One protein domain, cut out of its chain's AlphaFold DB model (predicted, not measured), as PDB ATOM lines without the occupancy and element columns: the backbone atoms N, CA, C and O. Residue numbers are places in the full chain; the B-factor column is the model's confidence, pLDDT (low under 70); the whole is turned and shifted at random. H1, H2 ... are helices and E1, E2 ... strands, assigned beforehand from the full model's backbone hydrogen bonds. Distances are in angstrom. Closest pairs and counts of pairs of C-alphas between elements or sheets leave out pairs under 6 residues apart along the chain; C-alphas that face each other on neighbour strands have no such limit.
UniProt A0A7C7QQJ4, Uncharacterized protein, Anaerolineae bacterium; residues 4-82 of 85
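Overview. This is residues 4 to 82 of the 85 residues of an uncharacterized protein of Anaerolineae bacterium (UniProt A0A7C7QQJ4). A small three-stranded sheet has one helix, H1, along one face over E3, and a second helix, H2, on the other side of the sheet, standing off from it; a long loop, residues 49 to 70, extends at one end. The 79 printed residues hold H1, E1, E2, E3 and H2 in that order, mixed class; the sheet, E1 - E2 - E3, is an antiparallel meander, each strand beside the one before. It is only just compact, close to loose, radius of gyration of the C-alphas 13.4 A, spanning 40 by 26 by 18 A.

Arrangement. E2, residues 29 to 34, forms hairpins with E1, residues 21 to 26 (N 23 to O 31, 2.8 A), and E3, residues 43 to 48 (N 32 to O 45, 2.8 A). H1, residues 4 to 14, is on the sheet at a height of 8.0 A, along E3 at 3 degrees on the local plane; the closest C-alphas, Ala 11 and Val 43, are 5.7 A apart. H2, residues 71 to 81, is only just not on the sheet, with 4 pairs of C-alphas within 10 A, and apart from H1. In H1 and H2 every O i to N i+4 pair is within hydrogen-bond range.

Along the chain. H1 begins at C-alpha 4 (28.959, 3.772, -32.077) and H2 ends at C-alpha 81 (39.191, 22.989, -37.428); they measure 15.3 and 15.4 A, E2 16.9 A.

Size, cuts and confidence. The farthest C-alphas, Thr 38 and Pro 61, are 39.9 A apart. The printed part has no cut; the link from E3 to H2 is long; no printed residue is under 70.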
ATOM      1  N   GLN A   4      27.761   4.021 -31.268       94.25
ATOM      2  CA  GLN A   4      28.959   3.772 -32.077       94.25
ATOM      3  C   GLN A   4      28.622   3.331 -33.517       94.25
ATOM      4  O   GLN A   4      29.218   3.818 -34.479       94.25
ATOM      5  N   ASP A   5      27.604   2.479 -33.693       96.00
ATOM      6  CA  ASP A   5      27.121   2.071 -35.021       96.00
ATOM      7  C   ASP A   5      26.505   3.254 -35.784       96.00
ATOM      8  O   ASP A   5      26.668   3.384 -36.997       96.00
ATOM      9  N   TRP A   6      25.819   4.153 -35.073       96.69
ATOM     10  CA  TRP A   6      25.281   5.376 -35.668       96.69
ATOM     11  C   TRP A   6      26.398   6.322 -36.136       96.69
ATOM     12  O   TRP A   6      26.345   6.807 -37.268       96.69
ATOM     13  N   ALA A   7      27.431   6.532 -35.312       97.50
ATOM     14  CA  ALA A   7      28.573   7.387 -35.640       97.50
ATOM     15  C   ALA A   7      29.387   6.836 -36.824       97.50
ATOM     16  O   ALA A   7      29.633   7.555 -37.792       97.50
ATOM     17  N   SER A   8      29.709   5.538 -36.819       97.12
ATOM     18  CA  SER A   8      30.392   4.887 -37.949       97.12
ATOM     19  C   SER A   8      29.569   4.933 -39.244       97.12
ATOM     20  O   SER A   8      30.117   5.084 -40.339       97.12
ATOM     21  N   GLY A   9      28.237   4.872 -39.141       97.50
ATOM     22  CA  GLY A   9      27.330   5.065 -40.269       97.50
ATOM     23  C   GLY A   9      27.433   6.460 -40.895       97.50
ATOM     24  O   GLY A   9      27.357   6.573 -42.120       97.50
ATOM     25  N   TRP A  10      27.628   7.506 -40.088       97.44
ATOM     26  CA  TRP A  10      27.907   8.865 -40.568       97.44
ATOM     27  C   TRP A  10      29.303   8.997 -41.157       97.44
ATOM     28  O   TRP A  10      29.432   9.497 -42.271       97.44
ATOM     29  N   ALA A  11      30.322   8.461 -40.487       98.06
ATOM     30  CA  ALA A  11      31.688   8.458 -41.003       98.06
ATOM     31  C   ALA A  11      31.766   7.827 -42.404       98.06
ATOM     32  O   ALA A  11      32.359   8.377 -43.331       98.06
ATOM     33  N   LYS A  12      31.056   6.711 -42.612       98.06
ATOM     34  CA  LYS A  12      30.943   6.077 -43.930       98.06
ATOM     35  C   LYS A  12      30.299   6.991 -44.977       98.06
ATOM     36  O   LYS A  12      30.724   6.978 -46.128       98.06
ATOM     37  N   ARG A  13      29.264   7.754 -44.612       97.62
ATOM     38  CA  ARG A  13      28.603   8.712 -45.522       97.62
ATOM     39  C   ARG A  13      29.521   9.879 -45.876       97.62
ATOM     40  O   ARG A  13      29.482  10.324 -47.017       97.62
ATOM     41  N   ASN A  14      30.355  10.307 -44.933       97.50
ATOM     42  CA  ASN A  14      31.324  11.388 -45.109       97.50
ATOM     43  C   ASN A  14      32.595  10.936 -45.862       97.50
ATOM     44  O   ASN A  14      33.450  11.753 -46.195       97.50
ATOM     45  N   GLY A  15      32.735   9.644 -46.178       97.81
ATOM     46  CA  GLY A  15      33.890   9.112 -46.910       97.81
ATOM     47  C   GLY A  15      35.156   8.988 -46.060       97.81
ATOM     48  O   GLY A  15      36.252   9.007 -46.604       97.81
ATOM     49  N   CYS A  16      35.006   8.878 -44.741       97.81
ATOM     50  CA  CYS A  16      36.112   8.738 -43.800       97.81
ATOM     51  C   CYS A  16      36.849   7.397 -43.926       97.81
ATOM     52  O   CYS A  16      36.343   6.429 -44.508       97.81
ATOM     53  N   ALA A  17      38.008   7.300 -43.267       93.31
ATOM     54  CA  ALA A  17      38.641   6.014 -42.983       93.31
ATOM     55  C   ALA A  17      37.670   5.063 -42.250       93.31
ATOM     56  O   ALA A  17      36.810   5.493 -41.486       93.31
ATOM     57  N   SER A  18      37.788   3.751 -42.476       89.50
ATOM     58  CA  SER A  18      36.828   2.767 -41.945       89.50
ATOM     59  C   SER A  18      36.943   2.529 -40.437       89.50
ATOM     60  O   SER A  18      35.952   2.178 -39.796       89.50
ATOM     61  N   ALA A  19      38.139   2.700 -39.876       92.06
ATOM     62  CA  ALA A  19      38.413   2.509 -38.461       92.06
ATOM     63  C   ALA A  19      38.548   3.861 -37.757       92.06
ATOM     64  O   ALA A  19      39.219   4.759 -38.268       92.06
ATOM     65  N   ALA A  20      37.943   3.971 -36.575       97.12
ATOM     66  CA  ALA A  20      38.192   5.100 -35.697       97.12
ATOM     67  C   ALA A  20      39.555   4.957 -35.011       97.12
ATOM     68  O   ALA A  20      40.041   3.845 -34.788       97.12
ATOM     69  N   THR A  21      40.145   6.085 -34.637       98.00
ATOM     70  CA  THR A  21      41.334   6.142 -33.779       98.00
ATOM     71  C   THR A  21      40.971   6.815 -32.465       98.00
ATOM     72  O   THR A  21      40.267   7.823 -32.468       98.00
ATOM     73  N   VAL A  22      41.462   6.290 -31.342       98.12
ATOM     74  CA  VAL A  22      41.316   6.956 -30.041       98.12
ATOM     75  C   VAL A  22      42.173   8.223 -30.038       98.12
ATOM     76  O   VAL A  22      43.393   8.144 -30.171       98.12
ATOM     77  N   ILE A  23      41.533   9.381 -29.886       97.31
ATOM     78  CA  ILE A  23      42.181  10.703 -29.836       97.31
ATOM     79  C   ILE A  23      42.138  11.328 -28.439       97.31
ATOM     80  O   ILE A  23      42.839  12.300 -28.171       97.31
ATOM     81  N   TYR A  24      41.315  10.778 -27.547       98.00
ATOM     82  CA  TYR A  24      41.144  11.277 -26.192       98.00
ATOM     83  C   TYR A  24      40.895  10.120 -25.232       98.00
ATOM     84  O   TYR A  24      40.061   9.259 -25.502       98.00
ATOM     85  N   GLN A  25      41.597  10.108 -24.104       98.12
ATOM     86  CA  GLN A  25      41.364   9.149 -23.032       98.12
ATOM     87  C   GLN A  25      41.688   9.817 -21.699       98.12
ATOM     88  O   GLN A  25      42.856  10.069 -21.400       98.12
ATOM     89  N   ASN A  26      40.665  10.094 -20.899       98.12
ATOM     90  CA  ASN A  26      40.830  10.636 -19.556       98.12
ATOM     91  C   ASN A  26      39.679  10.170 -18.667       98.12
ATOM     92  O   ASN A  26      38.522  10.375 -19.021       98.12
ATOM     93  N   GLY A  27      40.010   9.550 -17.533       96.62
ATOM     94  CA  GLY A  27      39.023   9.035 -16.584       96.62
ATOM     95  C   GLY A  27      37.940   8.187 -17.255       96.62
ATOM     96  O   GLY A  27      38.253   7.174 -17.886       96.62
ATOM     97  N   ASP A  28      36.683   8.611 -17.118       96.94
ATOM     98  CA  ASP A  28      35.509   7.932 -17.683       96.94
ATOM     99  C   ASP A  28      35.188   8.296 -19.145       96.94
ATOM    100  O   ASP A  28      34.192   7.815 -19.692       96.94
ATOM    101  N   VAL A  29      36.034   9.100 -19.800       98.00
ATOM    102  CA  VAL A  29      35.810   9.608 -21.158       98.00
ATOM    103  C   VAL A  29      36.811   9.033 -22.162       98.00
ATOM    104  O   VAL A  29      38.030   9.157 -22.008       98.00
ATOM    105  N   THR A  30      36.283   8.495 -23.263       98.44
ATOM    106  CA  THR A  30      37.046   8.077 -24.450       98.44
ATOM    107  C   THR A  30      36.530   8.818 -25.679       98.44
ATOM    108  O   THR A  30      35.331   8.803 -25.944       98.44
ATOM    109  N   GLY A  31      37.419   9.453 -26.440       98.12
ATOM    110  CA  GLY A  31      37.119  10.077 -27.727       98.12
ATOM    111  C   GLY A  31      37.710   9.275 -28.879       98.12
ATOM    112  O   GLY A  31      38.911   9.003 -28.890       98.12
ATOM    113  N   GLU A  32      36.881   8.926 -29.854       98.31
ATOM    114  CA  GLU A  32      37.249   8.193 -31.064       98.31
ATOM    115  C   GLU A  32      36.936   9.037 -32.303       98.31
ATOM    116  O   GLU A  32      35.837   9.574 -32.420       98.31
ATOM    117  N   ALA A  33      37.880   9.140 -33.238       98.19
ATOM    118  CA  ALA A  33      37.725   9.921 -34.460       98.19
ATOM    119  C   ALA A  33      37.820   9.051 -35.714       98.19
ATOM    120  O   ALA A  33      38.772   8.285 -35.886       98.19
ATOM    121  N   TRP A  34      36.861   9.232 -36.616       98.31
ATOM    122  CA  TRP A  34      36.969   8.869 -38.022       98.31
ATOM    123  C   TRP A  34      37.396  10.115 -38.794       98.31
ATOM    124  O   TRP A  34      36.623  11.065 -38.906       98.31
ATOM    125  N   SER A  35      38.626  10.096 -39.304       95.12
ATOM    126  CA  SER A  35      39.251  11.220 -40.004       95.12
ATOM    127  C   SER A  35      39.541  10.909 -41.473       95.12
ATOM    128  O   SER A  35      39.229   9.817 -41.973       95.12
ATOM    129  N   ASN A  36      40.171  11.866 -42.163       93.88
ATOM    130  CA  ASN A  36      40.438  11.830 -43.608       93.88
ATOM    131  C   ASN A  36      39.145  11.703 -44.419       93.88
ATOM    132  O   ASN A  36      39.083  10.965 -45.405       93.88
ATOM    133  N   CYS A  37      38.098  12.384 -43.965       96.06
ATOM    134  CA  CYS A  37      36.812  12.400 -44.636       96.06
ATOM    135  C   CYS A  37      36.825  13.377 -45.815       96.06
ATOM    136  O   CYS A  37      37.669  14.270 -45.923       96.06
ATOM    137  N   THR A  38      35.858  13.213 -46.713       95.81
ATOM    138  CA  THR A  38      35.637  14.146 -47.825       95.81
ATOM    139  C   THR A  38      35.313  15.530 -47.268       95.81
ATOM    140  O   THR A  38      34.549  15.634 -46.311       95.81
ATOM    141  N   ASP A  39      35.893  16.579 -47.856       92.75
ATOM    142  CA  ASP A  39      35.646  17.986 -47.502       92.75
ATOM    143  C   ASP A  39      35.855  18.326 -46.011       92.75
ATOM    144  O   ASP A  39      35.231  19.244 -45.487       92.75
ATOM    145  N   GLY A  40      36.719  17.578 -45.310       92.38
ATOM    146  CA  GLY A  40      36.942  17.772 -43.874       92.38
ATOM    147  C   GLY A  40      35.718  17.419 -43.024       92.38
ATOM    148  O   GLY A  40      35.536  17.955 -41.943       92.38
ATOM    149  N   ALA A  41      34.831  16.544 -43.493       95.62
ATOM    150  CA  ALA A  41      33.644  16.146 -42.739       95.62
ATOM    151  C   ALA A  41      33.958  15.063 -41.683       95.62
ATOM    152  O   ALA A  41      33.327  14.001 -41.670       95.62
ATOM    153  N   ASP A  42      34.949  15.305 -40.824       97.06
ATOM    154  CA  ASP A  42      35.379  14.355 -39.796       97.06
ATOM    155  C   ASP A  42      34.269  14.072 -38.772       97.06
ATOM    156  O   ASP A  42      33.406  14.906 -38.485       97.06
ATOM    157  N   VAL A  43      34.259  12.851 -38.232       98.00
ATOM    158  CA  VAL A  43      33.280  12.415 -37.226       98.00
ATOM    159  C   VAL A  43      34.023  12.003 -35.970       98.00
ATOM    160  O   VAL A  43      34.841  11.087 -36.005       98.00
ATOM    161  N   ILE A  44      33.702  12.639 -34.845       98.06
ATOM    162  CA  ILE A  44      34.310  12.345 -33.547       98.06
ATOM    163  C   ILE A  44      33.212  11.963 -32.554       98.06
ATOM    164  O   ILE A  44      32.224  12.682 -32.397       98.06
ATOM    165  N   LEU A  45      33.379  10.826 -31.880       97.88
ATOM    166  CA  LEU A  45      32.489  10.338 -30.832       97.88
ATOM    167  C   LEU A  45      33.217  10.351 -29.489       97.88
ATOM    168  O   LEU A  45      34.171   9.605 -29.295       97.88
ATOM    169  N   TYR A  46      32.708  11.135 -28.542       97.75
ATOM    170  CA  TYR A  46      33.096  11.042 -27.138       97.75
ATOM    171  C   TYR A  46      32.087  10.177 -26.380       97.75
ATOM    172  O   TYR A  46      30.895  10.482 -26.339       97.75
ATOM    173  N   THR A  47      32.574   9.095 -25.780       96.88
ATOM    174  CA  THR A  47      31.812   8.173 -24.935       96.88
ATOM    175  C   THR A  47      32.176   8.414 -23.479       96.88
ATOM    176  O   THR A  47      33.355   8.442 -23.142       96.88
ATOM    177  N   ILE A  48      31.161   8.553 -22.627       96.75
ATOM    178  CA  ILE A  48      31.309   8.737 -21.180       96.75
ATOM    179  C   ILE A  48      30.710   7.510 -20.499       96.75
ATOM    180  O   ILE A  48      29.525   7.217 -20.678       96.75
ATOM    181  N   GLN A  49      31.535   6.763 -19.774       95.94
ATOM    182  CA  GLN A  49      31.148   5.496 -19.158       95.94
ATOM    183  C   GLN A  49      30.433   5.721 -17.823       95.94
ATOM    184  O   GLN A  49      30.814   6.581 -17.037       95.94
ATOM    185  N   ASP A  50      29.386   4.931 -17.572       95.38
ATOM    186  CA  ASP A  50      28.664   4.874 -16.293       95.38
ATOM    187  C   ASP A  50      28.124   6.223 -15.769       95.38
ATOM    188  O   ASP A  50      28.021   6.433 -14.560       95.38
ATOM    189  N   LYS A  51      27.736   7.132 -16.680       95.19
ATOM    190  CA  LYS A  51      27.071   8.415 -16.373       95.19
ATOM    191  C   LYS A  51      25.662   8.520 -16.955       95.19
ATOM    192  O   LYS A  51      25.209   7.696 -17.748       95.19
ATOM    193  N   GLY A  52      24.952   9.562 -16.529       92.94
ATOM    194  CA  GLY A  52      23.603   9.898 -16.977       92.94
ATOM    195  C   GLY A  52      23.575  10.806 -18.209       92.94
ATOM    196  O   GLY A  52      24.598  11.162 -18.785       92.94
ATOM    197  N   HIS A  53      22.369  11.221 -18.602       93.56
ATOM    198  CA  HIS A  53      22.165  12.145 -19.718       93.56
ATOM    199  C   HIS A  53      22.205  13.599 -19.228       93.56
ATOM    200  O   HIS A  53      21.171  14.232 -19.016       93.56
ATOM    201  N   SER A  54      23.413  14.107 -18.994       94.00
ATOM    202  CA  SER A  54      23.653  15.498 -18.607       94.00
ATOM    203  C   SER A  54      24.794  16.107 -19.418       94.00
ATOM    204  O   SER A  54      25.560  15.395 -20.066       94.00
ATOM    205  N   TRP A  55      24.905  17.436 -19.385       94.12
ATOM    206  CA  TRP A  55      26.037  18.125 -19.994       94.12
ATOM    207  C   TRP A  55      27.314  17.850 -19.177       94.12
ATOM    208  O   TRP A  55      27.318  18.146 -17.973       94.12
ATOM    209  N   PRO A  56      28.393  17.307 -19.771       95.19
ATOM    210  CA  PRO A  56      29.654  17.107 -19.058       95.19
ATOM    211  C   PRO A  56      30.245  18.453 -18.636       95.19
ATOM    212  O   PRO A  56      30.200  19.430 -19.380       95.19
ATOM    213  N   GLY A  57      30.750  18.541 -17.411       90.94
ATOM    214  CA  GLY A  57      31.197  19.806 -16.831       90.94
ATOM    215  C   GLY A  57      30.097  20.614 -16.133       90.94
ATOM    216  O   GLY A  57      30.426  21.595 -15.469       90.94
ATOM    217  N   SER A  58      28.823  20.203 -16.182       93.06
ATOM    218  CA  SER A  58      27.726  20.864 -15.444       93.06
ATOM    219  C   SER A  58      27.770  20.606 -13.931       93.06
ATOM    220  O   SER A  58      28.467  19.704 -13.468       93.06
ATOM    221  N   ASP A  59      27.021  21.380 -13.142       93.25
ATOM    222  CA  ASP A  59      26.948  21.255 -11.671       93.25
ATOM    223  C   ASP A  59      25.998  20.142 -11.187       93.25
ATOM    224  O   ASP A  59      25.382  20.220 -10.126       93.25
ATOM    225  N   MET A  60      25.867  19.082 -11.983       94.69
ATOM    226  CA  MET A  60      25.083  17.899 -11.648       94.69
ATOM    227  C   MET A  60      25.849  16.950 -10.701       94.69
ATOM    228  O   MET A  60      27.078  17.013 -10.628       94.69
ATOM    229  N   PRO A  61      25.158  16.041  -9.982       95.56
ATOM    230  CA  PRO A  61      25.814  15.036  -9.150       95.56
ATOM    231  C   PRO A  61      26.845  14.187  -9.924       95.56
ATOM    232  O   PRO A  61      26.586  13.845 -11.083       95.56
ATOM    233  N   PRO A  62      27.961  13.772  -9.290       91.81
ATOM    234  CA  PRO A  62      29.036  13.015  -9.947       91.81
ATOM    235  C   PRO A  62      28.605  11.693 -10.591       91.81
ATOM    236  O   PRO A  62      29.278  11.197 -11.486       91.81
ATOM    237  N   ASP A  63      27.490  11.109 -10.157       93.62
ATOM    238  CA  ASP A  63      26.972   9.861 -10.730       93.62
ATOM    239  C   ASP A  63      26.298  10.073 -12.093       93.62
ATOM    240  O   ASP A  63      26.122   9.126 -12.855       93.62
ATOM    241  N   ILE A  64      25.914  11.309 -12.431       94.94
ATOM    242  CA  ILE A  64      25.223  11.613 -13.690       94.94
ATOM    243  C   ILE A  64      26.010  12.534 -14.626       94.94
ATOM    244  O   ILE A  64      25.546  12.780 -15.738       94.94
ATOM    245  N   THR A  65      27.171  13.037 -14.202       96.50
ATOM    246  CA  THR A  65      28.054  13.902 -14.999       96.50
ATOM    247  C   THR A  65      29.525  13.575 -14.751       96.50
ATOM    248  O   THR A  65      29.862  12.862 -13.812       96.50
ATOM    249  N   THR A  66      30.405  14.128 -15.578       96.31
ATOM    250  CA  THR A  66      31.862  14.029 -15.431       96.31
ATOM    251  C   THR A  66      32.486  15.421 -15.502       96.31
ATOM    252  O   THR A  66      31.905  16.341 -16.087       96.31
ATOM    253  N   LYS A  67      33.659  15.590 -14.890       95.62
ATOM    254  CA  LYS A  67      34.522  16.772 -15.058       95.62
ATOM    255  C   LYS A  67      35.788  16.436 -15.850       95.62
ATOM    256  O   LYS A  67      36.649  17.299 -16.000       95.62
ATOM    257  N   ASP A  68      35.889  15.212 -16.364       96.75
ATOM    258  CA  ASP A  68      37.086  14.731 -17.044       96.75
ATOM    259  C   ASP A  68      37.247  15.332 -18.440       96.75
ATOM    260  O   ASP A  68      38.336  15.247 -18.983       96.75
ATOM    261  N   ILE A  69      36.225  15.993 -18.996       96.50
ATOM    262  CA  ILE A  69      36.248  16.649 -20.310       96.50
ATOM    263  C   ILE A  69      35.628  18.051 -20.246       96.50
ATOM    264  O   ILE A  69      34.576  18.249 -19.634       96.50
ATOM    265  N   ASN A  70      36.243  19.023 -20.930       95.62
ATOM    266  CA  ASN A  70      35.596  20.300 -21.233       95.62
ATOM    267  C   ASN A  70      34.884  20.206 -22.591       95.62
ATOM    268  O   ASN A  70      35.469  20.465 -23.640       95.62
ATOM    269  N   THR A  71      33.609  19.815 -22.575       94.75
ATOM    270  CA  THR A  71      32.821  19.620 -23.804       94.75
ATOM    271  C   THR A  71      32.629  20.906 -24.602       94.75
ATOM    272  O   THR A  71      32.520  20.847 -25.824       94.75
ATOM    273  N   THR A  72      32.598  22.068 -23.945       95.12
ATOM    274  CA  THR A  72      32.466  23.350 -24.646       95.12
ATOM    275  C   THR A  72      33.685  23.621 -25.521       95.12
ATOM    276  O   THR A  72      33.505  23.939 -26.694       95.12
ATOM    277  N   ASP A  73      34.893  23.440 -24.987       96.31
ATOM    278  CA  ASP A  73      36.130  23.643 -25.749       96.31
ATOM    279  C   ASP A  73      36.227  22.638 -26.899       96.31
ATOM    280  O   ASP A  73      36.438  23.038 -28.036       96.31
ATOM    281  N   VAL A  74      35.937  21.359 -26.638       96.69
ATOM    282  CA  VAL A  74      35.951  20.293 -27.659       96.69
ATOM    283  C   VAL A  74      35.022  20.598 -28.835       96.69
ATOM    284  O   VAL A  74      35.390  20.403 -29.992       96.69
ATOM    285  N   ILE A  75      33.807  21.084 -28.563       96.88
ATOM    286  CA  ILE A  75      32.867  21.460 -29.628       96.88
ATOM    287  C   ILE A  75      33.406  22.654 -30.423       96.88
ATOM    288  O   ILE A  75      33.290  22.674 -31.649       96.88
ATOM    289  N   TRP A  76      33.984  23.649 -29.750       97.44
ATOM    290  CA  TRP A  76      34.551  24.817 -30.422       97.44
ATOM    291  C   TRP A  76      35.766  24.475 -31.277       97.44
ATOM    292  O   TRP A  76      35.837  24.945 -32.410       97.44
ATOM    293  N   GLU A  77      36.674  23.646 -30.771       97.06
ATOM    294  CA  GLU A  77      37.834  23.143 -31.511       97.06
ATOM    295  C   GLU A  77      37.387  22.413 -32.779       97.06
ATOM    296  O   GLU A  77      37.864  22.736 -33.864       97.06
ATOM    297  N   PHE A  78      36.376  21.539 -32.683       96.69
ATOM    298  CA  PHE A  78      35.833  20.856 -33.857       96.69
ATOM    299  C   PHE A  78      35.373  21.839 -34.941       96.69
ATOM    300  O   PHE A  78      35.726  21.675 -36.102       96.69
ATOM    301  N   PHE A  79      34.600  22.870 -34.598       96.44
ATOM    302  CA  PHE A  79      34.136  23.827 -35.610       96.44
ATOM    303  C   PHE A  79      35.234  24.773 -36.106       96.44
ATOM    304  O   PHE A  79      35.173  25.213 -37.254       96.44
ATOM    305  N   ALA A  80      36.222  25.094 -35.270       96.44
ATOM    306  CA  ALA A  80      37.369  25.900 -35.672       96.44
ATOM    307  C   ALA A  80      38.250  25.163 -36.694       96.44
ATOM    308  O   ALA A  80      38.713  25.786 -37.649       96.44
ATOM    309  N   ASP A  81      38.420  23.849 -36.525       95.06
ATOM    310  CA  ASP A  81      39.191  22.989 -37.428       95.06
ATOM    311  C   ASP A  81      38.407  22.587 -38.695       95.06
ATOM    312  O   ASP A  81      39.011  22.228 -39.706       95.06
ATOM    313  N   HIS A  82      37.073  22.712 -38.678       95.31
ATOM    314  CA  HIS A  82      36.178  22.399 -39.802       95.31
ATOM    315  C   HIS A  82      35.311  23.605 -40.218       95.31
ATOM    316  O   HIS A  82      34.076  23.550 -40.132       95.31
TER     317      HIS A  82